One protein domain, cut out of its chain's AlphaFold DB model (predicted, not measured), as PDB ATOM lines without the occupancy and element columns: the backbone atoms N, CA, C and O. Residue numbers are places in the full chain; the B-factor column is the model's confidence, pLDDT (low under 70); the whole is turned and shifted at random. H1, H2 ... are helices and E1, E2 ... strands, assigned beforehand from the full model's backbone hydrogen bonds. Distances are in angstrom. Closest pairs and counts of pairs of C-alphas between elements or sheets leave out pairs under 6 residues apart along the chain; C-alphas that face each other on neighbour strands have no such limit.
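This is residues 3 to 41 and 75 to 193 of the 194 residues of a protein of Methanopyrus kandleri (strain AV19 / DSM 6324 / JCM 9639 / NBRC 100938) (UniProt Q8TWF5). A twisted parallel sheet of five strands has H1 and H3 packed over one face and H2 over the other, with H4 beside the strands near E4 and E5. On the side of H2 away from this sheet lies a small hairpin, E6 and E7, and H5 lies beyond it at one end of the longest axis. The printed part has 158 residues, with five named helices and seven named strands in the order E1 H1 E2 H2 E3 E4 E5 H3 H4 E6 E7 H5; the large sheet runs E2 E3 E1 E4 E5. The class is mixed, helices and strands, with under half of the residues, 78, in named elements. The whole is compact, with a radius of gyration of the C-alphas of 15.4 A and spans of 49 by 34 by 33 A.

E1, residues 3 to 7, begins at C-alpha 3 (102.187, 162.589, 181.700) and is 13.1 A long. H1, residues 14 to 27, spans 20.0 A, and E2, residues 32 to 36, 13.5 A. After the cut come H2, residues 75 to 83, 12.7 A, beginning at C-alpha 75 (110.928, 165.024, 173.676), and E3, residues 88 to 92, 13.1 A. E4 is residues 101 to 104, E5 113 to 115, H3 123 to 130, H4 148 to 156 with 12.3 A, E6 173 to 175 and E7 178 to 180. H5, residues 184 to 193, spans 14.8 A and ends at C-alpha 193 (97.220, 185.251, 165.227).

In the large sheet the neighbour strands are parallel, with backbone N and O within hydrogen-bond range across each pair: N 33 and O 88, 2.8 A, for E2 and E3; N 6 and O 91, 2.8 A, for E3 and E1; N 5 and O 101, 2.8 A, for E1 and E4; and N 114 and O 102, 2.8 A, for E4 and E5. E1, H1 and E2 form a split strand-helix-strand unit, two parallel strands with E3 between them, and its crossover is right-handed. H1 runs along the strands at a height over the sheet of 9.3 A. H3 is on the same face and touches H1 about perpendicular at 87 degrees, the closest C-alphas being those of Ala 21 and Ala 124, 4.2 A apart. H2 is on the opposite face, over E2 and E3. H4 stands at the sheet's level; its Arg 152 and Val 101 of E4 have C-alphas 5.5 A apart. E6 and E7 are an antiparallel hairpin, with N 175 and O 178 2.9 A apart; the closest C-alphas of H2 and E7 are those of Ala 76 and Lys 178, 4.8 A apart. H5 is not on the large sheet. Every O i to N i+4 pair is within hydrogen-bond range in H1, H2, H3 and H4; in H5 5 of 6 are.

The two C-alphas farthest apart are those of Asp 11 and Val 193, 49.7 A. Residues 42 to 74 are not printed, and C-alphas 41 and 75 are 19.9 A apart across the cut. The links from H3 to H4 and from H4 to E6 are long. The mean pLDDT of the printed part is 92.1, and residues 40 to 41 are under 70.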
ATOM      1  N   VAL A   3     101.159 163.636 181.703       97.56
ATOM      2  CA  VAL A   3     102.187 162.589 181.700       97.56
ATOM      3  C   VAL A   3     102.395 162.045 183.109       97.56
ATOM      4  O   VAL A   3     102.615 162.810 184.052       97.56
ATOM      5  N   LEU A   4     102.386 160.716 183.227       98.50
ATOM      6  CA  LEU A   4     102.863 159.986 184.400       98.50
ATOM      7  C   LEU A   4     104.011 159.066 183.981       98.50
ATOM      8  O   LEU A   4     103.906 158.325 183.003       98.50
ATOM      9  N   GLN A   5     105.109 159.097 184.726       98.19
ATOM     10  CA  GLN A   5     106.270 158.252 184.484       98.19
ATOM     11  C   GLN A   5     106.261 157.057 185.449       98.19
ATOM     12  O   GLN A   5     105.955 157.205 186.622       98.19
ATOM     13  N   VAL A   6     106.624 155.865 184.988       98.38
ATOM     14  CA  VAL A   6     106.673 154.647 185.805       98.38
ATOM     15  C   VAL A   6     108.095 154.089 185.780       98.38
ATOM     16  O   VAL A   6     108.637 153.753 184.723       98.38
ATOM     17  N   VAL A   7     108.730 153.998 186.949       97.62
ATOM     18  CA  VAL A   7     110.160 153.683 187.101       97.62
ATOM     19  C   VAL A   7     110.392 152.634 188.183       97.62
ATOM     20  O   VAL A   7     109.582 152.450 189.079       97.62
ATOM     21  N   GLY A   8     111.493 151.892 188.072       95.50
ATOM     22  CA  GLY A   8     111.848 150.833 189.022       95.50
ATOM     23  C   GLY A   8     112.732 149.742 188.407       95.50
ATOM     24  O   GLY A   8     113.110 149.843 187.228       95.50
ATOM     25  N   PRO A   9     113.132 148.723 189.184       93.38
ATOM     26  CA  PRO A   9     113.861 147.543 188.704       93.38
ATOM     27  C   PRO A   9     113.075 146.738 187.661       93.38
ATOM     28  O   PRO A   9     111.882 146.956 187.472       93.38
ATOM     29  N   LYS A  10     113.723 145.802 186.955       89.25
ATOM     30  CA  LYS A  10     112.988 144.826 186.124       89.25
ATOM     31  C   LYS A  10     112.103 143.944 187.015       89.25
ATOM     32  O   LYS A  10     112.382 143.813 188.201       89.25
ATOM     33  N   ASP A  11     111.019 143.421 186.444       89.00
ATOM     34  CA  ASP A  11     110.088 142.491 187.108       89.00
ATOM     35  C   ASP A  11     109.459 143.005 188.416       89.00
ATOM     36  O   ASP A  11     109.044 142.239 189.275       89.00
ATOM     37  N   SER A  12     109.342 144.328 188.547       93.75
ATOM     38  CA  SER A  12     108.799 144.994 189.734       93.75
ATOM     39  C   SER A  12     107.304 145.347 189.643       93.75
ATOM     40  O   SER A  12     106.838 146.126 190.456       93.75
ATOM     41  N   GLY A  13     106.569 144.888 188.621       95.12
ATOM     42  CA  GLY A  13     105.130 145.186 188.450       95.12
ATOM     43  C   GLY A  13     104.767 146.423 187.606       95.12
ATOM     44  O   GLY A  13     103.593 146.651 187.337       95.12
ATOM     45  N   LYS A  14     105.750 147.188 187.106       97.25
ATOM     46  CA  LYS A  14     105.517 148.406 186.285       97.25
ATOM     47  C   LYS A  14     104.627 148.181 185.061       97.25
ATOM     48  O   LYS A  14     103.735 148.982 184.803       97.25
ATOM     49  N   THR A  15     104.900 147.119 184.296       96.81
ATOM     50  CA  THR A  15     104.136 146.815 183.080       96.81
ATOM     51  C   THR A  15     102.680 146.530 183.440       96.81
ATOM     52  O   THR A  15     101.793 147.113 182.834       96.81
ATOM     53  N   SER A  16     102.442 145.725 184.481       97.94
ATOM     54  CA  SER A  16     101.096 145.400 184.966       97.94
ATOM     55  C   SER A  16     100.340 146.644 185.433       97.94
ATOM     56  O   SER A  16      99.189 146.829 185.052       97.94
ATOM     57  N   PHE A  17     101.008 147.548 186.160       98.50
ATOM     58  CA  PHE A  17     100.438 148.846 186.529       98.50
ATOM     59  C   PHE A  17     100.018 149.660 185.297       98.50
ATOM     60  O   PHE A  17      98.907 150.182 185.249       98.50
ATOM     61  N   CYS A  18     100.880 149.749 184.277       98.56
ATOM     62  CA  CYS A  18     100.564 150.488 183.053       98.56
ATOM     63  C   CYS A  18      99.415 149.837 182.270       98.56
ATOM     64  O   CYS A  18      98.534 150.544 181.791       98.56
ATOM     65  N   GLU A  19      99.410 148.511 182.133       98.56
ATOM     66  CA  GLU A  19      98.355 147.764 181.437       98.56
ATOM     67  C   GLU A  19      96.987 147.973 182.092       98.56
ATOM     68  O   GLU A  19      96.008 148.268 181.400       98.56
ATOM     69  N   GLU A  20      96.925 147.865 183.421       98.56
ATOM     70  CA  GLU A  20      95.707 148.084 184.199       98.56
ATOM     71  C   GLU A  20      95.225 149.534 184.079       98.56
ATOM     72  O   GLU A  20      94.066 149.763 183.718       98.56
ATOM     73  N   ALA A  21      96.128 150.507 184.251       98.69
ATOM     74  CA  ALA A  21      95.809 151.924 184.107       98.69
ATOM     75  C   ALA A  21      95.284 152.260 182.704       98.69
ATOM     76  O   ALA A  21      94.236 152.890 182.572       98.69
ATOM     77  N   VAL A  22      95.961 151.814 181.635       98.69
ATOM     78  CA  VAL A  22      95.523 152.059 180.248       98.69
ATOM     79  C   VAL A  22      94.148 151.452 180.002       98.69
ATOM     80  O   VAL A  22      93.288 152.103 179.403       98.69
ATOM     81  N   LYS A  23      93.929 150.204 180.432       98.62
ATOM     82  CA  LYS A  23      92.656 149.504 180.227       98.62
ATOM     83  C   LYS A  23      91.506 150.263 180.880       98.62
ATOM     84  O   LYS A  23      90.482 150.485 180.233       98.62
ATOM     85  N   GLU A  24      91.676 150.660 182.134       98.69
ATOM     86  CA  GLU A  24      90.634 151.331 182.901       98.69
ATOM     87  C   GLU A  24      90.397 152.770 182.417       98.69
ATOM     88  O   GLU A  24      89.253 153.128 182.140       98.69
ATOM     89  N   LEU A  25      91.446 153.568 182.187       98.69
ATOM     90  CA  LEU A  25      91.319 154.934 181.656       98.69
ATOM     91  C   LEU A  25      90.637 154.967 180.281       98.69
ATOM     92  O   LEU A  25      89.782 155.815 180.033       98.69
ATOM     93  N   ARG A  26      90.956 154.017 179.390       98.44
ATOM     94  CA  ARG A  26      90.246 153.888 178.107       98.44
ATOM     95  C   ARG A  26      88.778 153.516 178.303       98.44
ATOM     96  O   ARG A  26      87.932 154.004 177.560       98.44
ATOM     97  N   GLY A  27      88.470 152.685 179.301       98.38
ATOM     98  CA  GLY A  27      87.096 152.382 179.714       98.38
ATOM     99  C   GLY A  27      86.332 153.610 180.224       98.38
ATOM    100  O   GLY A  27      85.129 153.707 179.999       98.38
ATOM    101  N   ARG A  28      87.038 154.575 180.830       98.31
ATOM    102  CA  ARG A  28      86.509 155.887 181.252       98.31
ATOM    103  C   ARG A  28      86.350 156.888 180.094       98.31
ATOM    104  O   ARG A  28      85.837 157.979 180.305       98.31
ATOM    105  N   GLY A  29      86.751 156.524 178.874       98.06
ATOM    106  CA  GLY A  29      86.615 157.360 177.675       98.06
ATOM    107  C   GLY A  29      87.838 158.215 177.338       98.06
ATOM    108  O   GLY A  29      87.803 158.928 176.337       98.06
ATOM    109  N   TYR A  30      88.928 158.118 178.104       98.25
ATOM    110  CA  TYR A  30      90.155 158.854 177.809       98.25
ATOM    111  C   TYR A  30      90.929 158.256 176.633       98.25
ATOM    112  O   TYR A  30      91.003 157.037 176.431       98.25
ATOM    113  N   ARG A  31      91.603 159.128 175.887       97.56
ATOM    114  CA  ARG A  31      92.610 158.774 174.889       97.56
ATOM    115  C   ARG A  31      93.966 158.670 175.575       97.56
ATOM    116  O   ARG A  31      94.528 159.668 176.019       97.56
ATOM    117  N   VAL A  32      94.497 157.453 175.650       98.31
ATOM    118  CA  VAL A  32      95.703 157.151 176.432       98.31
ATOM    119  C   VAL A  32      96.832 156.681 175.523       98.31
ATOM    120  O   VAL A  32      96.650 155.746 174.740       98.31
ATOM    121  N   GLY A  33      97.996 157.315 175.640       97.69
ATOM    122  CA  GLY A  33      99.250 156.866 175.041       97.69
ATOM    123  C   GLY A  33     100.118 156.100 176.033       97.69
ATOM    124  O   GLY A  33     100.036 156.291 177.246       97.69
ATOM    125  N   TYR A  34     100.987 155.245 175.506       97.69
ATOM    126  CA  TYR A  34     101.959 154.486 176.283       97.69
ATOM    127  C   TYR A  34     103.311 154.525 175.574       97.69
ATOM    128  O   TYR A  34     103.398 154.268 174.373       97.69
ATOM    129  N   VAL A  35     104.363 154.857 176.317       96.50
ATOM    130  CA  VAL A  35     105.740 154.932 175.831       96.50
ATOM    131  C   VAL A  35     106.604 154.057 176.721       96.50
ATOM    132  O   VAL A  35     106.624 154.233 177.937       96.50
ATOM    133  N   LYS A  36     107.361 153.138 176.122       94.56
ATOM    134  CA  LYS A  36     108.291 152.268 176.844       94.56
ATOM    135  C   LYS A  36     109.714 152.519 176.383       94.56
ATOM    136  O   LYS A  36     110.008 152.439 175.193       94.56
ATOM    137  N   SER A  37     110.616 152.753 177.329       90.25
ATOM    138  CA  SER A  37     112.048 152.687 177.053       90.25
ATOM    139  C   SER A  37     112.450 151.223 176.877       90.25
ATOM    140  O   SER A  37     112.542 150.459 177.842       90.25
ATOM    141  N   VAL A  38     112.680 150.828 175.632       82.50
ATOM    142  CA  VAL A  38     113.442 149.622 175.308       82.50
ATOM    143  C   VAL A  38     114.932 149.976 175.368       82.50
ATOM    144  O   VAL A  38     115.308 151.098 175.045       82.50
ATOM    145  N   GLY A  39     115.776 149.085 175.892       70.69
ATOM    146  CA  GLY A  39     117.210 149.360 176.084       70.69
ATOM    147  C   GLY A  39     117.983 149.588 174.773       70.69
ATOM    148  O   GLY A  39     117.406 149.738 173.707       70.69
ATOM    149  N   GLY A  40     119.320 149.561 174.832       59.75
ATOM    150  CA  GLY A  40     120.193 149.873 173.684       59.75
ATOM    151  C   GLY A  40     120.168 148.885 172.505       59.75
ATOM    152  O   GLY A  40     120.879 149.096 171.526       59.75
ATOM    153  N   HIS A  41     119.381 147.810 172.579       57.25
ATOM    154  CA  HIS A  41     119.091 146.977 171.417       57.25
ATOM    155  C   HIS A  41     117.873 147.593 170.729       57.25
ATOM    156  O   HIS A  41     116.836 147.745 171.370       57.25
ATOM    157  N   ASP A  75     111.607 163.726 173.692       90.50
ATOM    158  CA  ASP A  75     110.928 165.024 173.676       90.50
ATOM    159  C   ASP A  75     110.132 165.190 172.377       90.50
ATOM    160  O   ASP A  75     108.959 165.564 172.417       90.50
ATOM    161  N   ALA A  76     110.713 164.822 171.234       90.88
ATOM    162  CA  ALA A  76     110.010 164.813 169.956       90.88
ATOM    163  C   ALA A  76     108.854 163.794 169.934       90.88
ATOM    164  O   ALA A  76     107.776 164.100 169.421       90.88
ATOM    165  N   VAL A  77     109.020 162.616 170.552       92.69
ATOM    166  CA  VAL A  77     107.922 161.643 170.722       92.69
ATOM    167  C   VAL A  77     106.777 162.248 171.538       92.69
ATOM    168  O   VAL A  77     105.626 162.166 171.116       92.69
ATOM    169  N   LEU A  78     107.060 162.887 172.676       92.00
ATOM    170  CA  LEU A  78     106.027 163.531 173.497       92.00
ATOM    171  C   LEU A  78     105.349 164.696 172.761       92.00
ATOM    172  O   LEU A  78     104.133 164.852 172.874       92.00
ATOM    173  N   GLY A  79     106.095 165.463 171.962       89.25
ATOM    174  CA  GLY A  79     105.541 166.487 171.072       89.25
ATOM    175  C   GLY A  79     104.567 165.907 170.041       89.25
ATOM    176  O   GLY A  79     103.455 166.413 169.890       89.25
ATOM    177  N   LEU A  80     104.931 164.801 169.386       89.94
ATOM    178  CA  LEU A  80     104.050 164.102 168.444       89.94
ATOM    179  C   LEU A  80     102.785 163.573 169.137       89.94
ATOM    180  O   LEU A  80     101.684 163.730 168.617       89.94
ATOM    181  N   LEU A  81     102.923 162.978 170.324       92.12
ATOM    182  CA  LEU A  81     101.792 162.474 171.108       92.12
ATOM    183  C   LEU A  81     100.843 163.594 171.561       92.12
ATOM    184  O   LEU A  81      99.628 163.384 171.576       92.12
ATOM    185  N   ALA A  82     101.365 164.785 171.865       87.44
ATOM    186  CA  ALA A  82     100.548 165.955 172.176       87.44
ATOM    187  C   ALA A  82      99.671 166.368 170.980       87.44
ATOM    188  O   ALA A  82      98.478 166.619 171.158       87.44
ATOM    189  N   LEU A  83     100.215 166.337 169.755       87.19
ATOM    190  CA  LEU A  83      99.458 166.624 168.528       87.19
ATOM    191  C   LEU A  83      98.354 165.603 168.236       87.19
ATOM    192  O   LEU A  83      97.357 165.937 167.599       87.19
ATOM    193  N   LEU A  84      98.496 164.359 168.705       89.88
ATOM    194  CA  LEU A  84      97.469 163.332 168.524       89.88
ATOM    195  C   LEU A  84      96.228 163.560 169.399       89.88
ATOM    196  O   LEU A  84      95.253 162.825 169.229       89.88
ATOM    197  N   GLY A  85      96.229 164.551 170.297       88.50
ATOM    198  CA  GLY A  85      95.093 164.880 171.162       88.50
ATOM    199  C   GLY A  85      94.835 163.811 172.223       88.50
ATOM    200  O   GLY A  85      93.696 163.375 172.389       88.50
ATOM    201  N   LEU A  86      95.902 163.321 172.860       94.44
ATOM    202  CA  LEU A  86      95.824 162.379 173.976       94.44
ATOM    203  C   LEU A  86      95.576 163.109 175.302       94.44
ATOM    204  O   LEU A  86      96.144 164.176 175.561       94.44
ATOM    205  N   ASP A  87      94.783 162.489 176.171       95.81
ATOM    206  CA  ASP A  87      94.495 162.990 177.513       95.81
ATOM    207  C   ASP A  87      95.639 162.641 178.465       95.81
ATOM    208  O   ASP A  87      96.189 163.525 179.122       95.81
ATOM    209  N   TYR A  88      96.065 161.373 178.454       97.94
ATOM    210  CA  TYR A  88      97.140 160.842 179.295       97.94
ATOM    211  C   TYR A  88      98.211 160.134 178.467       97.94
ATOM    212  O   TYR A  88      97.909 159.450 177.489       97.94
ATOM    213  N   VAL A  89      99.467 160.233 178.900       98.12
ATOM    214  CA  VAL A  89     100.579 159.411 178.417       98.12
ATOM    215  C   VAL A  89     101.312 158.791 179.600       98.12
ATOM    216  O   VAL A  89     101.819 159.489 180.477       98.12
ATOM    217  N   LEU A  90     101.387 157.463 179.600       98.56
ATOM    218  CA  LEU A  90     102.176 156.681 180.548       98.56
ATOM    219  C   LEU A  90     103.562 156.416 179.963       98.56
ATOM    220  O   LEU A  90     103.677 155.851 178.876       98.56
ATOM    221  N   VAL A  91     104.613 156.800 180.683       98.12
ATOM    222  CA  VAL A  91     106.003 156.605 180.255       98.12
ATOM    223  C   VAL A  91     106.695 155.596 181.166       98.12
ATOM    224  O   VAL A  91     107.108 155.934 182.270       98.12
ATOM    225  N   GLU A  92     106.879 154.361 180.711       97.50
ATOM    226  CA  GLU A  92     107.636 153.341 181.437       97.50
ATOM    227  C   GLU A  92     109.138 153.443 181.115       97.50
ATOM    228  O   GLU A  92     109.579 153.184 179.990       97.50
ATOM    229  N   GLY A  93     109.955 153.775 182.118       94.50
ATOM    230  CA  GLY A  93     111.411 153.894 181.989       94.50
ATOM    231  C   GLY A  93     111.913 155.340 181.958       94.50
ATOM    232  O   GLY A  93     111.399 156.185 182.682       94.50
ATOM    233  N   PHE A  94     112.972 155.616 181.186       93.69
ATOM    234  CA  PHE A  94     113.628 156.938 181.109       93.69
ATOM    235  C   PHE A  94     114.085 157.513 182.468       93.69
ATOM    236  O   PHE A  94     113.926 158.701 182.732       93.69
ATOM    237  N   LYS A  95     114.683 156.685 183.341       92.44
ATOM    238  CA  LYS A  95     115.076 157.064 184.720       92.44
ATOM    239  C   LYS A  95     115.928 158.343 184.814       92.44
ATOM    240  O   LYS A  95     115.809 159.090 185.779       92.44
ATOM    241  N   SER A  96     116.754 158.618 183.804       91.00
ATOM    242  CA  SER A  96     117.610 159.812 183.727       91.00
ATOM    243  C   SER A  96     116.867 161.113 183.392       91.00
ATOM    244  O   SER A  96     117.483 162.175 183.382       91.00
ATOM    245  N   ARG A  97     115.562 161.057 183.098       92.25
ATOM    246  CA  ARG A  97     114.725 162.197 182.693       92.25
ATOM    247  C   ARG A  97     113.531 162.335 183.635       92.25
ATOM    248  O   ARG A  97     112.881 161.338 183.943       92.25
ATOM    249  N   GLU A  98     113.227 163.547 184.093       93.75
ATOM    250  CA  GLU A  98     112.064 163.864 184.946       93.75
ATOM    251  C   GLU A  98     110.878 164.341 184.082       93.75
ATOM    252  O   GLU A  98     110.502 165.507 184.119       93.75
ATOM    253  N   LEU A  99     110.295 163.448 183.272       94.25
ATOM    254  CA  LEU A  99     109.284 163.804 182.252       94.25
ATOM    255  C   LEU A  99     107.900 164.167 182.830       94.25
ATOM    256  O   LEU A  99     107.062 164.735 182.135       94.25
ATOM    257  N   GLY A 100     107.659 163.827 184.095       95.00
ATOM    258  CA  GLY A 100     106.414 164.047 184.829       95.00
ATOM    259  C   GLY A 100     106.588 163.640 186.293       95.00
ATOM    260  O   GLY A 100     107.719 163.444 186.749       95.00
ATOM    261  N   VAL A 101     105.482 163.491 187.024       97.94
ATOM    262  CA  VAL A 101     105.494 162.779 188.314       97.94
ATOM    263  C   VAL A 101     105.770 161.302 188.052       97.94
ATOM    264  O   VAL A 101     105.346 160.750 187.032       97.94
ATOM    265  N   ARG A 102     106.517 160.667 188.950       98.31
ATOM    266  CA  ARG A 102     106.952 159.278 188.842       98.31
ATOM    267  C   ARG A 102     106.198 158.397 189.825       98.31
ATOM    268  O   ARG A 102     106.093 158.747 190.990       98.31
ATOM    269  N   VAL A 103     105.781 157.217 189.388       98.50
ATOM    270  CA  VAL A 103     105.459 156.097 190.274       98.50
ATOM    271  C   VAL A 103     106.690 155.201 190.364       98.50
ATOM    272  O   VAL A 103     107.161 154.669 189.352       98.50
ATOM    273  N   GLY A 104     107.246 155.088 191.567       98.12
ATOM    274  CA  GLY A 104     108.492 154.388 191.849       98.12
ATOM    275  C   GLY A 104     108.259 153.001 192.428       98.12
ATOM    276  O   GLY A 104     107.833 152.868 193.562       98.12
ATOM    277  N   PHE A 105     108.580 151.958 191.668       98.12
ATOM    278  CA  PHE A 105     108.485 150.567 192.112       98.12
ATOM    279  C   PHE A 105     109.806 150.065 192.692       98.12
ATOM    280  O   PHE A 105     110.879 150.389 192.169       98.12
ATOM    281  N   GLY A 106     109.730 149.183 193.692       95.12
ATOM    282  CA  GLY A 106     110.898 148.479 194.223       95.12
ATOM    283  C   GLY A 106     111.854 149.417 194.957       95.12
ATOM    284  O   GLY A 106     113.068 149.325 194.769       95.12
ATOM    285  N   GLY A 107     111.299 150.355 195.732       93.38
ATOM    286  CA  GLY A 107     112.056 151.319 196.532       93.38
ATOM    287  C   GLY A 107     112.675 152.480 195.746       93.38
ATOM    288  O   GLY A 107     113.562 153.158 196.263       93.38
ATOM    289  N   TYR A 108     112.255 152.721 194.499       95.25
ATOM    290  CA  TYR A 108     112.720 153.885 193.739       95.25
ATOM    291  C   TYR A 108     112.069 155.173 194.265       95.25
ATOM    292  O   TYR A 108     110.848 155.280 194.246       95.25
ATOM    293  N   THR A 109     112.866 156.163 194.681       94.75
ATOM    294  CA  THR A 109     112.368 157.394 195.338       94.75
ATOM    295  C   THR A 109     112.969 158.698 194.795       94.75
ATOM    296  O   THR A 109     112.672 159.782 195.291       94.75
ATOM    297  N   GLU A 110     113.811 158.642 193.759       94.44
ATOM    298  CA  GLU A 110     114.503 159.832 193.247       94.44
ATOM    299  C   GLU A 110     113.588 160.756 192.425       94.44
ATOM    300  O   GLU A 110     112.827 160.306 191.565       94.44
ATOM    301  N   GLY A 111     113.743 162.073 192.587       93.88
ATOM    302  CA  GLY A 111     112.983 163.074 191.825       93.88
ATOM    303  C   GLY A 111     111.546 163.253 192.343       93.88
ATOM    304  O   GLY A 111     111.301 163.025 193.526       93.88
ATOM    305  N   PRO A 112     110.600 163.713 191.506       96.31
ATOM    306  CA  PRO A 112     109.193 163.862 191.885       96.31
ATOM    307  C   PRO A 112     108.483 162.498 191.886       96.31
ATOM    308  O   PRO A 112     107.733 162.190 190.963       96.31
ATOM    309  N   THR A 113     108.773 161.661 192.881       98.19
ATOM    310  CA  THR A 113     108.332 160.260 192.920       98.19
ATOM    311  C   THR A 113     107.337 159.990 194.042       98.19
ATOM    312  O   THR A 113     107.573 160.380 195.181       98.19
ATOM    313  N   VAL A 114     106.272 159.267 193.701       98.25
ATOM    314  CA  VAL A 114     105.349 158.577 194.602       98.25
ATOM    315  C   VAL A 114     105.772 157.105 194.654       98.25
ATOM    316  O   VAL A 114     105.789 156.453 193.602       98.25
ATOM    317  N   PRO A 115     106.160 156.557 195.815       98.00
ATOM    318  CA  PRO A 115     106.422 155.127 195.945       98.00
ATOM    319  C   PRO A 115     105.171 154.318 195.588       98.00
ATOM    320  O   PRO A 115     104.070 154.629 196.037       98.00
ATOM    321  N   ALA A 116     105.318 153.286 194.761       97.62
ATOM    322  CA  ALA A 116     104.195 152.461 194.316       97.62
ATOM    323  C   ALA A 116     103.501 151.759 195.492       97.62
ATOM    324  O   ALA A 116     102.301 151.517 195.450       97.62
ATOM    325  N   GLU A 117     104.257 151.465 196.548       95.56
ATOM    326  CA  GLU A 117     103.778 150.850 197.781       95.56
ATOM    327  C   GLU A 117     102.911 151.802 198.632       95.56
ATOM    328  O   GLU A 117     102.192 151.339 199.513       95.56
ATOM    329  N   GLU A 118     102.962 153.114 198.369       96.19
ATOM    330  CA  GLU A 118     102.137 154.141 199.028       96.19
ATOM    331  C   GLU A 118     100.841 154.450 198.257       96.19
ATOM    332  O   GLU A 118     100.007 155.220 198.733       96.19
ATOM    333  N   ILE A 119     100.652 153.862 197.071       96.75
ATOM    334  CA  ILE A 119      99.431 154.022 196.275       96.75
ATOM    335  C   ILE A 119      98.394 152.998 196.746       96.75
ATOM    336  O   ILE A 119      98.555 151.796 196.549       96.75
ATOM    337  N   ASP A 120      97.310 153.489 197.341       96.00
ATOM    338  CA  ASP A 120      96.195 152.703 197.883       96.00
ATOM    339  C   ASP A 120      94.945 152.683 196.980       96.00
ATOM    340  O   ASP A 120      93.921 152.097 197.336       96.00
ATOM    341  N   THR A 121      95.023 153.302 195.801       97.19
ATOM    342  CA  THR A 121      93.947 153.380 194.798       97.19
ATOM    343  C   THR A 121      94.220 152.481 193.589       97.19
ATOM    344  O   THR A 121      95.289 151.877 193.478       97.19
ATOM    345  N   SER A 122      93.286 152.418 192.628       98.25
ATOM    346  CA  SER A 122      93.566 151.738 191.358       98.25
ATOM    347  C   SER A 122      94.693 152.447 190.582       98.25
ATOM    348  O   SER A 122      94.922 153.651 190.774       98.25
ATOM    349  N   PRO A 123      95.392 151.750 189.666       98.50
ATOM    350  CA  PRO A 123      96.372 152.381 188.787       98.50
ATOM    351  C   PRO A 123      95.809 153.542 187.958       98.50
ATOM    352  O   PRO A 123      96.519 154.523 187.741       98.50
ATOM    353  N   ALA A 124      94.549 153.478 187.512       98.62
ATOM    354  CA  ALA A 124      93.927 154.588 186.789       98.62
ATOM    355  C   ALA A 124      93.684 155.801 187.691       98.62
ATOM    356  O   ALA A 124      94.006 156.918 187.289       98.62
ATOM    357  N   ASP A 125      93.198 155.586 188.915       98.44
ATOM    358  CA  ASP A 125      93.011 156.661 189.896       98.44
ATOM    359  C   ASP A 125      94.347 157.323 190.253       98.44
ATOM    360  O   ASP A 125      94.435 158.544 190.370       98.44
ATOM    361  N   ALA A 126      95.421 156.535 190.350       98.31
ATOM    362  CA  ALA A 126      96.766 157.061 190.546       98.31
ATOM    363  C   ALA A 126      97.225 157.919 189.355       98.31
ATOM    364  O   ALA A 126      97.835 158.971 189.554       98.31
ATOM    365  N   VAL A 127      96.920 157.517 188.116       98.50
ATOM    366  CA  VAL A 127      97.205 158.343 186.932       98.50
ATOM    367  C   VAL A 127      96.435 159.653 186.973       98.50
ATOM    368  O   VAL A 127      97.049 160.698 186.789       98.50
ATOM    369  N   GLU A 128      95.132 159.636 187.244       97.88
ATOM    370  CA  GLU A 128      94.343 160.872 187.326       97.88
ATOM    371  C   GLU A 128      94.830 161.793 188.450       97.88
ATOM    372  O   GLU A 128      94.868 163.011 188.282       97.88
ATOM    373  N   ARG A 129      95.262 161.216 189.576       97.25
ATOM    374  CA  ARG A 129      95.746 161.961 190.741       97.25
ATOM    375  C   ARG A 129      97.132 162.576 190.555       97.25
ATOM    376  O   ARG A 129      97.399 163.629 191.129       97.25
ATOM    377  N   TYR A 130      98.027 161.918 189.820       98.19
ATOM    378  CA  TYR A 130      99.444 162.296 189.791       98.19
ATOM    379  C   TYR A 130      99.964 162.716 188.415       98.19
ATOM    380  O   TYR A 130     101.006 163.369 188.344       98.19
ATOM    381  N   ALA A 131      99.293 162.371 187.312       97.94
ATOM    382  CA  ALA A 131      99.743 162.786 185.989       97.94
ATOM    383  C   ALA A 131      99.636 164.306 185.857       97.94
ATOM    384  O   ALA A 131      98.563 164.883 185.996       97.94
ATOM    385  N   VAL A 132     100.748 164.955 185.529       95.56
ATOM    386  CA  VAL A 132     100.794 166.411 185.371       95.56
ATOM    387  C   VAL A 132     100.847 166.793 183.910       95.56
ATOM    388  O   VAL A 132     101.320 166.033 183.063       95.56
ATOM    389  N   LYS A 133     100.432 168.013 183.607       92.44
ATOM    390  CA  LYS A 133     100.604 168.585 182.279       92.44
ATOM    391  C   LYS A 133     102.057 168.503 181.791       92.44
ATOM    392  O   LYS A 133     102.987 168.895 182.499       92.44
ATOM    393  N   TYR A 134     102.243 168.051 180.550       90.62
ATOM    394  CA  TYR A 134     103.548 168.118 179.896       90.62
ATOM    395  C   TYR A 134     103.821 169.542 179.405       90.62
ATOM    396  O   TYR A 134     103.087 170.076 178.576       90.62
ATOM    397  N   THR A 135     104.866 170.163 179.946       87.25
ATOM    398  CA  THR A 135     105.194 171.580 179.719       87.25
ATOM    399  C   THR A 135     106.550 171.796 179.060       87.25
ATOM    400  O   THR A 135     106.943 172.946 178.901       87.25
ATOM    401  N   ALA A 136     107.273 170.725 178.710       86.50
ATOM    402  CA  ALA A 136     108.648 170.798 178.206       86.50
ATOM    403  C   ALA A 136     109.580 171.675 179.079       86.50
ATOM    404  O   ALA A 136     110.441 172.377 178.562       86.50
ATOM    405  N   ASP A 137     109.370 171.656 180.403       87.38
ATOM    406  CA  ASP A 137     110.219 172.322 181.408       87.38
ATOM    407  C   ASP A 137     110.459 173.821 181.180       87.38
ATOM    408  O   ASP A 137     111.527 174.353 181.452       87.38
ATOM    409  N   ILE A 138     109.434 174.538 180.718       89.81
ATOM    410  CA  ILE A 138     109.529 175.987 180.474       89.81
ATOM    411  C   ILE A 138     109.790 176.859 181.699       89.81
ATOM    412  O   ILE A 138     110.076 178.041 181.522       89.81
ATOM    413  N   ASP A 139     109.579 176.334 182.910       88.75
ATOM    414  CA  ASP A 139     109.785 177.050 184.173       88.75
ATOM    415  C   ASP A 139     109.222 178.484 184.172       88.75
ATOM    416  O   ASP A 139     109.854 179.447 184.592       88.75
ATOM    417  N   CYS A 140     107.985 178.647 183.689       86.00
ATOM    418  CA  CYS A 140     107.410 179.975 183.447       86.00
ATOM    419  C   CYS A 140     107.143 180.823 184.709       86.00
ATOM    420  O   CYS A 140     106.730 181.977 184.580       86.00
ATOM    421  N   GLY A 141     107.302 180.257 185.911       84.50
ATOM    422  CA  GLY A 141     107.121 180.952 187.190       84.50
ATOM    423  C   GLY A 141     105.682 181.372 187.515       84.50
ATOM    424  O   GLY A 141     105.473 182.244 188.351       84.50
ATOM    425  N   ARG A 142     104.674 180.805 186.835       84.06
ATOM    426  CA  ARG A 142     103.252 181.161 187.028       84.06
ATOM    427  C   ARG A 142     102.487 180.230 187.973       84.06
ATOM    428  O   ARG A 142     101.354 180.550 188.313       84.06
ATOM    429  N   CYS A 143     103.075 179.105 188.382       79.69
ATOM    430  CA  CYS A 143     102.530 178.219 189.414       79.69
ATOM    431  C   CYS A 143     103.195 178.485 190.776       79.69
ATOM    432  O   CYS A 143     104.319 178.987 190.831       79.69
ATOM    433  N   GLY A 144     102.502 178.138 191.868       71.38
ATOM    434  CA  GLY A 144     102.946 178.387 193.249       71.38
ATOM    435  C   GLY A 144     104.376 177.917 193.578       71.38
ATOM    436  O   GLY A 144     105.112 178.676 194.206       71.38
ATOM    437  N   PRO A 145     104.821 176.733 193.111       75.44
ATOM    438  CA  PRO A 145     106.150 176.192 193.425       75.44
ATOM    439  C   PRO A 145     107.344 176.818 192.679       75.44
ATOM    440  O   PRO A 145     108.477 176.405 192.897       75.44
ATOM    441  N   GLY A 146     107.140 177.797 191.790       78.25
ATOM    442  CA  GLY A 146     108.223 178.558 191.146       78.25
ATOM    443  C   GLY A 146     108.961 177.857 189.993       78.25
ATOM    444  O   GLY A 146     109.366 178.542 189.054       78.25
ATOM    445  N   SER A 147     109.074 176.522 189.993       90.81
ATOM    446  CA  SER A 147     109.605 175.720 188.874       90.81
ATOM    447  C   SER A 147     108.690 174.542 188.510       90.81
ATOM    448  O   SER A 147     107.919 174.045 189.336       90.81
ATOM    449  N   CYS A 148     108.773 174.052 187.268       92.62
ATOM    450  CA  CYS A 148     108.064 172.853 186.813       92.62
ATOM    451  C   CYS A 148     108.470 171.621 187.628       92.62
ATOM    452  O   CYS A 148     107.630 170.772 187.937       92.62
ATOM    453  N   ARG A 149     109.745 171.534 188.012       93.94
ATOM    454  CA  ARG A 149     110.262 170.451 188.845       93.94
ATOM    455  C   ARG A 149     109.676 170.473 190.254       93.94
ATOM    456  O   ARG A 149     109.244 169.430 190.747       93.94
ATOM    457  N   ASP A 150     109.655 171.636 190.896       93.88
ATOM    458  CA  ASP A 150     109.108 171.783 192.246       93.88
ATOM    459  C   ASP A 150     107.598 171.556 192.249       93.88
ATOM    460  O   ASP A 150     107.084 170.895 193.148       93.88
ATOM    461  N   PHE A 151     106.903 171.970 191.185       94.88
ATOM    462  CA  PHE A 151     105.495 171.639 190.985       94.88
ATOM    463  C   PHE A 151     105.257 170.129 190.930       94.88
ATOM    464  O   PHE A 151     104.428 169.612 191.673       94.88
ATOM    465  N   ARG A 152     106.037 169.384 190.136       95.81
ATOM    466  CA  ARG A 152     105.948 167.913 190.107       95.81
ATOM    467  C   ARG A 152     106.212 167.292 191.479       95.81
ATOM    468  O   ARG A 152     105.546 166.333 191.850       95.81
ATOM    469  N   ARG A 153     107.171 167.822 192.245       95.94
ATOM    470  CA  ARG A 153     107.465 167.333 193.604       95.94
ATOM    471  C   ARG A 153     106.310 167.589 194.568       95.94
ATOM    472  O   ARG A 153     105.982 166.694 195.337       95.94
ATOM    473  N   ALA A 154     105.701 168.769 194.507       95.69
ATOM    474  CA  ALA A 154     104.548 169.116 195.326       95.69
ATOM    475  C   ALA A 154     103.341 168.221 194.993       95.69
ATOM    476  O   ALA A 154     102.738 167.647 195.895       95.69
ATOM    477  N   VAL A 155     103.057 167.989 193.704       96.69
ATOM    478  CA  VAL A 155     102.004 167.049 193.272       96.69
ATOM    479  C   VAL A 155     102.295 165.626 193.759       96.69
ATOM    480  O   VAL A 155     101.407 164.974 194.299       96.69
ATOM    481  N   ALA A 156     103.542 165.151 193.648       97.31
ATOM    482  CA  ALA A 156     103.935 163.828 194.146       97.31
ATOM    483  C   ALA A 156     103.721 163.670 195.666       97.31
ATOM    484  O   ALA A 156     103.428 162.580 196.141       97.31
ATOM    485  N   ARG A 157     103.827 164.758 196.436       95.56
ATOM    486  CA  ARG A 157     103.565 164.772 197.885       95.56
ATOM    487  C   ARG A 157     102.097 165.019 198.243       95.56
ATOM    488  O   ARG A 157     101.756 165.015 199.421       95.56
ATOM    489  N   GLY A 158     101.236 165.257 197.253       93.94
ATOM    490  CA  GLY A 158      99.844 165.651 197.471       93.94
ATOM    491  C   GLY A 158      99.671 167.079 198.001       93.94
ATOM    492  O   GLY A 158      98.625 167.394 198.559       93.94
ATOM    493  N   GLU A 159     100.685 167.934 197.847       94.44
ATOM    494  CA  GLU A 159     100.688 169.337 198.292       94.44
ATOM    495  C   GLU A 159     100.068 170.283 197.246       94.44
ATOM    496  O   GLU A 159      99.675 171.397 197.582       94.44
ATOM    497  N   GLU A 160      99.960 169.844 195.987       94.06
ATOM    498  CA  GLU A 160      99.424 170.615 194.860       94.06
ATOM    499  C   GLU A 160      98.476 169.771 194.002       94.06
ATOM    500  O   GLU A 160      98.609 168.548 193.912       94.06
ATOM    501  N   ASN A 161      97.536 170.436 193.328       92.88
ATOM    502  CA  ASN A 161      96.654 169.792 192.355       92.88
ATOM    503  C   ASN A 161      97.431 169.531 191.043       92.88
ATOM    504  O   ASN A 161      98.046 170.476 190.535       92.88
ATOM    505  N   PRO A 162      97.393 168.319 190.445       93.44
ATOM    506  CA  PRO A 162      98.012 168.047 189.137       93.44
ATOM    507  C   PRO A 162      97.570 169.005 188.013       93.44
ATOM    508  O   PRO A 162      98.350 169.265 187.091       93.44
ATOM    509  N   ASP A 163      96.370 169.584 188.125       91.75
ATOM    510  CA  ASP A 163      95.799 170.569 187.196       91.75
ATOM    511  C   ASP A 163      96.146 172.027 187.533       91.75
ATOM    512  O   ASP A 163      95.712 172.953 186.852       91.75
ATOM    513  N   GLY A 164      96.963 172.270 188.558       89.69
ATOM    514  CA  GLY A 164      97.355 173.615 188.994       89.69
ATOM    515  C   GLY A 164      98.311 174.359 188.046       89.69
ATOM    516  O   GLY A 164      98.731 175.479 188.344       89.69
ATOM    517  N   CYS A 165      98.702 173.766 186.914       89.00
ATOM    518  CA  CYS A 165      99.622 174.393 185.968       89.00
ATOM    519  C   CYS A 165      98.909 175.414 185.067       89.00
ATOM    520  O   CYS A 165      98.069 175.057 184.251       89.00
ATOM    521  N   ALA A 166      99.334 176.678 185.129       88.25
ATOM    522  CA  ALA A 166      98.732 177.765 184.352       88.25
ATOM    523  C   ALA A 166      99.071 177.769 182.845       88.25
ATOM    524  O   ALA A 166      98.554 178.610 182.114       88.25
ATOM    525  N   ALA A 167      99.967 176.901 182.362       87.12
ATOM    526  CA  ALA A 167     100.312 176.856 180.938       87.12
ATOM    527  C   ALA A 167      99.046 176.619 180.071       87.12
ATOM    528  O   ALA A 167      98.123 175.953 180.539       87.12
ATOM    529  N   PRO A 168      98.991 177.062 178.803       83.75
ATOM    530  CA  PRO A 168      97.850 176.858 177.893       83.75
ATOM    531  C   PRO A 168      97.763 175.407 177.383       83.75
ATOM    532  O   PRO A 168      98.796 174.803 177.093       83.75
ATOM    533  N   GLU A 169      96.579 174.785 177.364       77.75
ATOM    534  CA  GLU A 169      96.379 173.357 176.992       77.75
ATOM    535  C   GLU A 169      95.952 173.127 175.541       77.75
ATOM    536  O   GLU A 169      96.129 172.041 175.000       77.75
ATOM    537  N   ASP A 170      95.404 174.156 174.921       81.88
ATOM    538  CA  ASP A 170      94.736 174.162 173.623       81.88
ATOM    539  C   ASP A 170      95.648 174.620 172.474       81.88
ATOM    540  O   ASP A 170      95.219 174.690 171.326       81.88
ATOM    541  N   VAL A 171      96.918 174.907 172.768       84.94
ATOM    542  CA  VAL A 171      97.932 175.286 171.779       84.94
ATOM    543  C   VAL A 171      99.175 174.440 171.989       84.94
ATOM    544  O   VAL A 171      99.734 174.394 173.082       84.94
ATOM    545  N   THR A 172      99.635 173.804 170.915       85.25
ATOM    546  CA  THR A 172     100.921 173.104 170.865       85.25
ATOM    547  C   THR A 172     101.780 173.746 169.785       85.25
ATOM    548  O   THR A 172     101.347 173.856 168.640       85.25
ATOM    549  N   VAL A 173     102.996 174.158 170.141       87.44
ATOM    550  CA  VAL A 173     103.991 174.686 169.198       87.44
ATOM    551  C   VAL A 173     105.165 173.722 169.154       87.44
ATOM    552  O   VAL A 173     105.682 173.324 170.198       87.44
ATOM    553  N   LEU A 174     105.585 173.353 167.944       86.56
ATOM    554  CA  LEU A 174     106.794 172.571 167.718       86.56
ATOM    555  C   LEU A 174     107.826 173.425 166.972       86.56
ATOM    556  O   LEU A 174     107.485 174.073 165.984       86.56
ATOM    557  N   VAL A 175     109.080 173.389 167.416       87.19
ATOM    558  CA  VAL A 175     110.233 173.993 166.729       87.19
ATOM    559  C   VAL A 175     111.227 172.876 166.443       87.19
ATOM    560  O   VAL A 175     111.622 172.162 167.360       87.19
ATOM    561  N   ASP A 176     111.566 172.665 165.170       83.88
ATOM    562  CA  ASP A 176     112.396 171.536 164.714       83.88
ATOM    563  C   ASP A 176     111.908 170.171 165.246       83.88
ATOM    564  O   ASP A 176     112.682 169.314 165.667       83.88
ATOM    565  N   GLY A 177     110.582 169.991 165.281       77.75
ATOM    566  CA  GLY A 177     109.927 168.773 165.775       77.75
ATOM    567  C   GLY A 177     109.893 168.624 167.299       77.75
ATOM    568  O   GLY A 177     109.287 167.675 167.796       77.75
ATOM    569  N   LYS A 178     110.485 169.554 168.056       82.88
ATOM    570  CA  LYS A 178     110.508 169.521 169.521       82.88
ATOM    571  C   LYS A 178     109.409 170.394 170.120       82.88
ATOM    572  O   LYS A 178     109.197 171.507 169.635       82.88
ATOM    573  N   PRO A 179     108.722 169.927 171.172       85.62
ATOM    574  CA  PRO A 179     107.699 170.713 171.843       85.62
ATOM    575  C   PRO A 179     108.314 171.947 172.498       85.62
ATOM    576  O   PRO A 179     109.210 171.843 173.335       85.62
ATOM    577  N   LEU A 180     107.798 173.119 172.131       87.44
ATOM    578  CA  LEU A 180     108.073 174.373 172.813       87.44
ATOM    579  C   LEU A 180     106.935 174.619 173.797       87.44
ATOM    580  O   LEU A 180     105.809 174.924 173.397       87.44
ATOM    581  N   GLY A 181     107.215 174.482 175.091       84.44
ATOM    582  CA  GLY A 181     106.225 174.864 176.083       84.44
ATOM    583  C   GLY A 181     105.956 176.368 176.007       84.44
ATOM    584  O   GLY A 181     106.838 177.174 175.697       84.44
ATOM    585  N   LEU A 182     104.729 176.753 176.332       87.81
ATOM    586  CA  LEU A 182     104.300 178.142 176.285       87.81
ATOM    587  C   LEU A 182     103.912 178.601 177.682       87.81
ATOM    588  O   LEU A 182     103.234 177.894 178.427       87.81
ATOM    589  N   ASN A 183     104.320 179.814 178.038       85.44
ATOM    590  CA  ASN A 183     103.699 180.503 179.162       85.44
ATOM    591  C   ASN A 183     102.297 181.021 178.744       85.44
ATOM    592  O   ASN A 183     101.999 181.051 177.546       85.44
ATOM    593  N   PRO A 184     101.445 181.451 179.696       84.56
ATOM    594  CA  PRO A 184     100.079 181.889 179.385       84.56
ATOM    595  C   PRO A 184     100.023 183.016 178.344       84.56
ATOM    596  O   PRO A 184      99.299 182.916 177.362       84.56
ATOM    597  N   PHE A 185     100.867 184.040 178.507       87.88
ATOM    598  CA  PHE A 185     100.909 185.196 177.609       87.88
ATOM    599  C   PHE A 185     101.248 184.806 176.164       87.88
ATOM    600  O   PHE A 185     100.584 185.251 175.232       87.88
ATOM    601  N   VAL A 186     102.270 183.965 175.966       87.44
ATOM    602  CA  VAL A 186     102.667 183.514 174.624       87.44
ATOM    603  C   VAL A 186     101.595 182.609 174.020       87.44
ATOM    604  O   VAL A 186     101.321 182.717 172.830       87.44
ATOM    605  N   GLY A 187     100.951 181.762 174.828       86.62
ATOM    606  CA  GLY A 187      99.805 180.967 174.392       86.62
ATOM    607  C   GLY A 187      98.686 181.824 173.816       86.62
ATOM    608  O   GLY A 187      98.264 181.599 172.686       86.62
ATOM    609  N   ASP A 188      98.247 182.831 174.569       87.44
ATOM    610  CA  ASP A 188      97.167 183.729 174.154       87.44
ATOM    611  C   ASP A 188      97.547 184.549 172.916       87.44
ATOM    612  O   ASP A 188      96.734 184.716 172.006       87.44
ATOM    613  N   LEU A 189      98.805 184.996 172.836       90.00
ATOM    614  CA  LEU A 189      99.324 185.671 171.651       90.00
ATOM    615  C   LEU A 189      99.227 184.772 170.414       90.00
ATOM    616  O   LEU A 189      98.694 185.209 169.398       90.00
ATOM    617  N   VAL A 190      99.696 183.524 170.491       88.94
ATOM    618  CA  VAL A 190      99.645 182.587 169.357       88.94
ATOM    619  C   VAL A 190      98.203 182.358 168.904       88.94
ATOM    620  O   VAL A 190      97.943 182.446 167.708       88.94
ATOM    621  N   LYS A 191      97.255 182.163 169.833       86.00
ATOM    622  CA  LYS A 191      95.823 181.997 169.508       86.00
ATOM    623  C   LYS A 191      95.231 183.186 168.768       86.00
ATOM    624  O   LYS A 191      94.338 183.007 167.961       86.00
ATOM    625  N   SER A 192      95.688 184.399 169.073       87.00
ATOM    626  CA  SER A 192      95.147 185.615 168.457       87.00
ATOM    627  C   SER A 192      95.594 185.833 167.008       87.00
ATOM    628  O   SER A 192      95.042 186.692 166.324       87.00
ATOM    629  N   VAL A 193      96.608 185.092 166.554       87.62
ATOM    630  CA  VAL A 193      97.220 185.251 165.227       87.62
ATOM    631  C   VAL A 193      96.741 184.180 164.237       87.62
ATOM    632  O   VAL A 193      96.900 184.374 163.030       87.62
TER     633      VAL A 193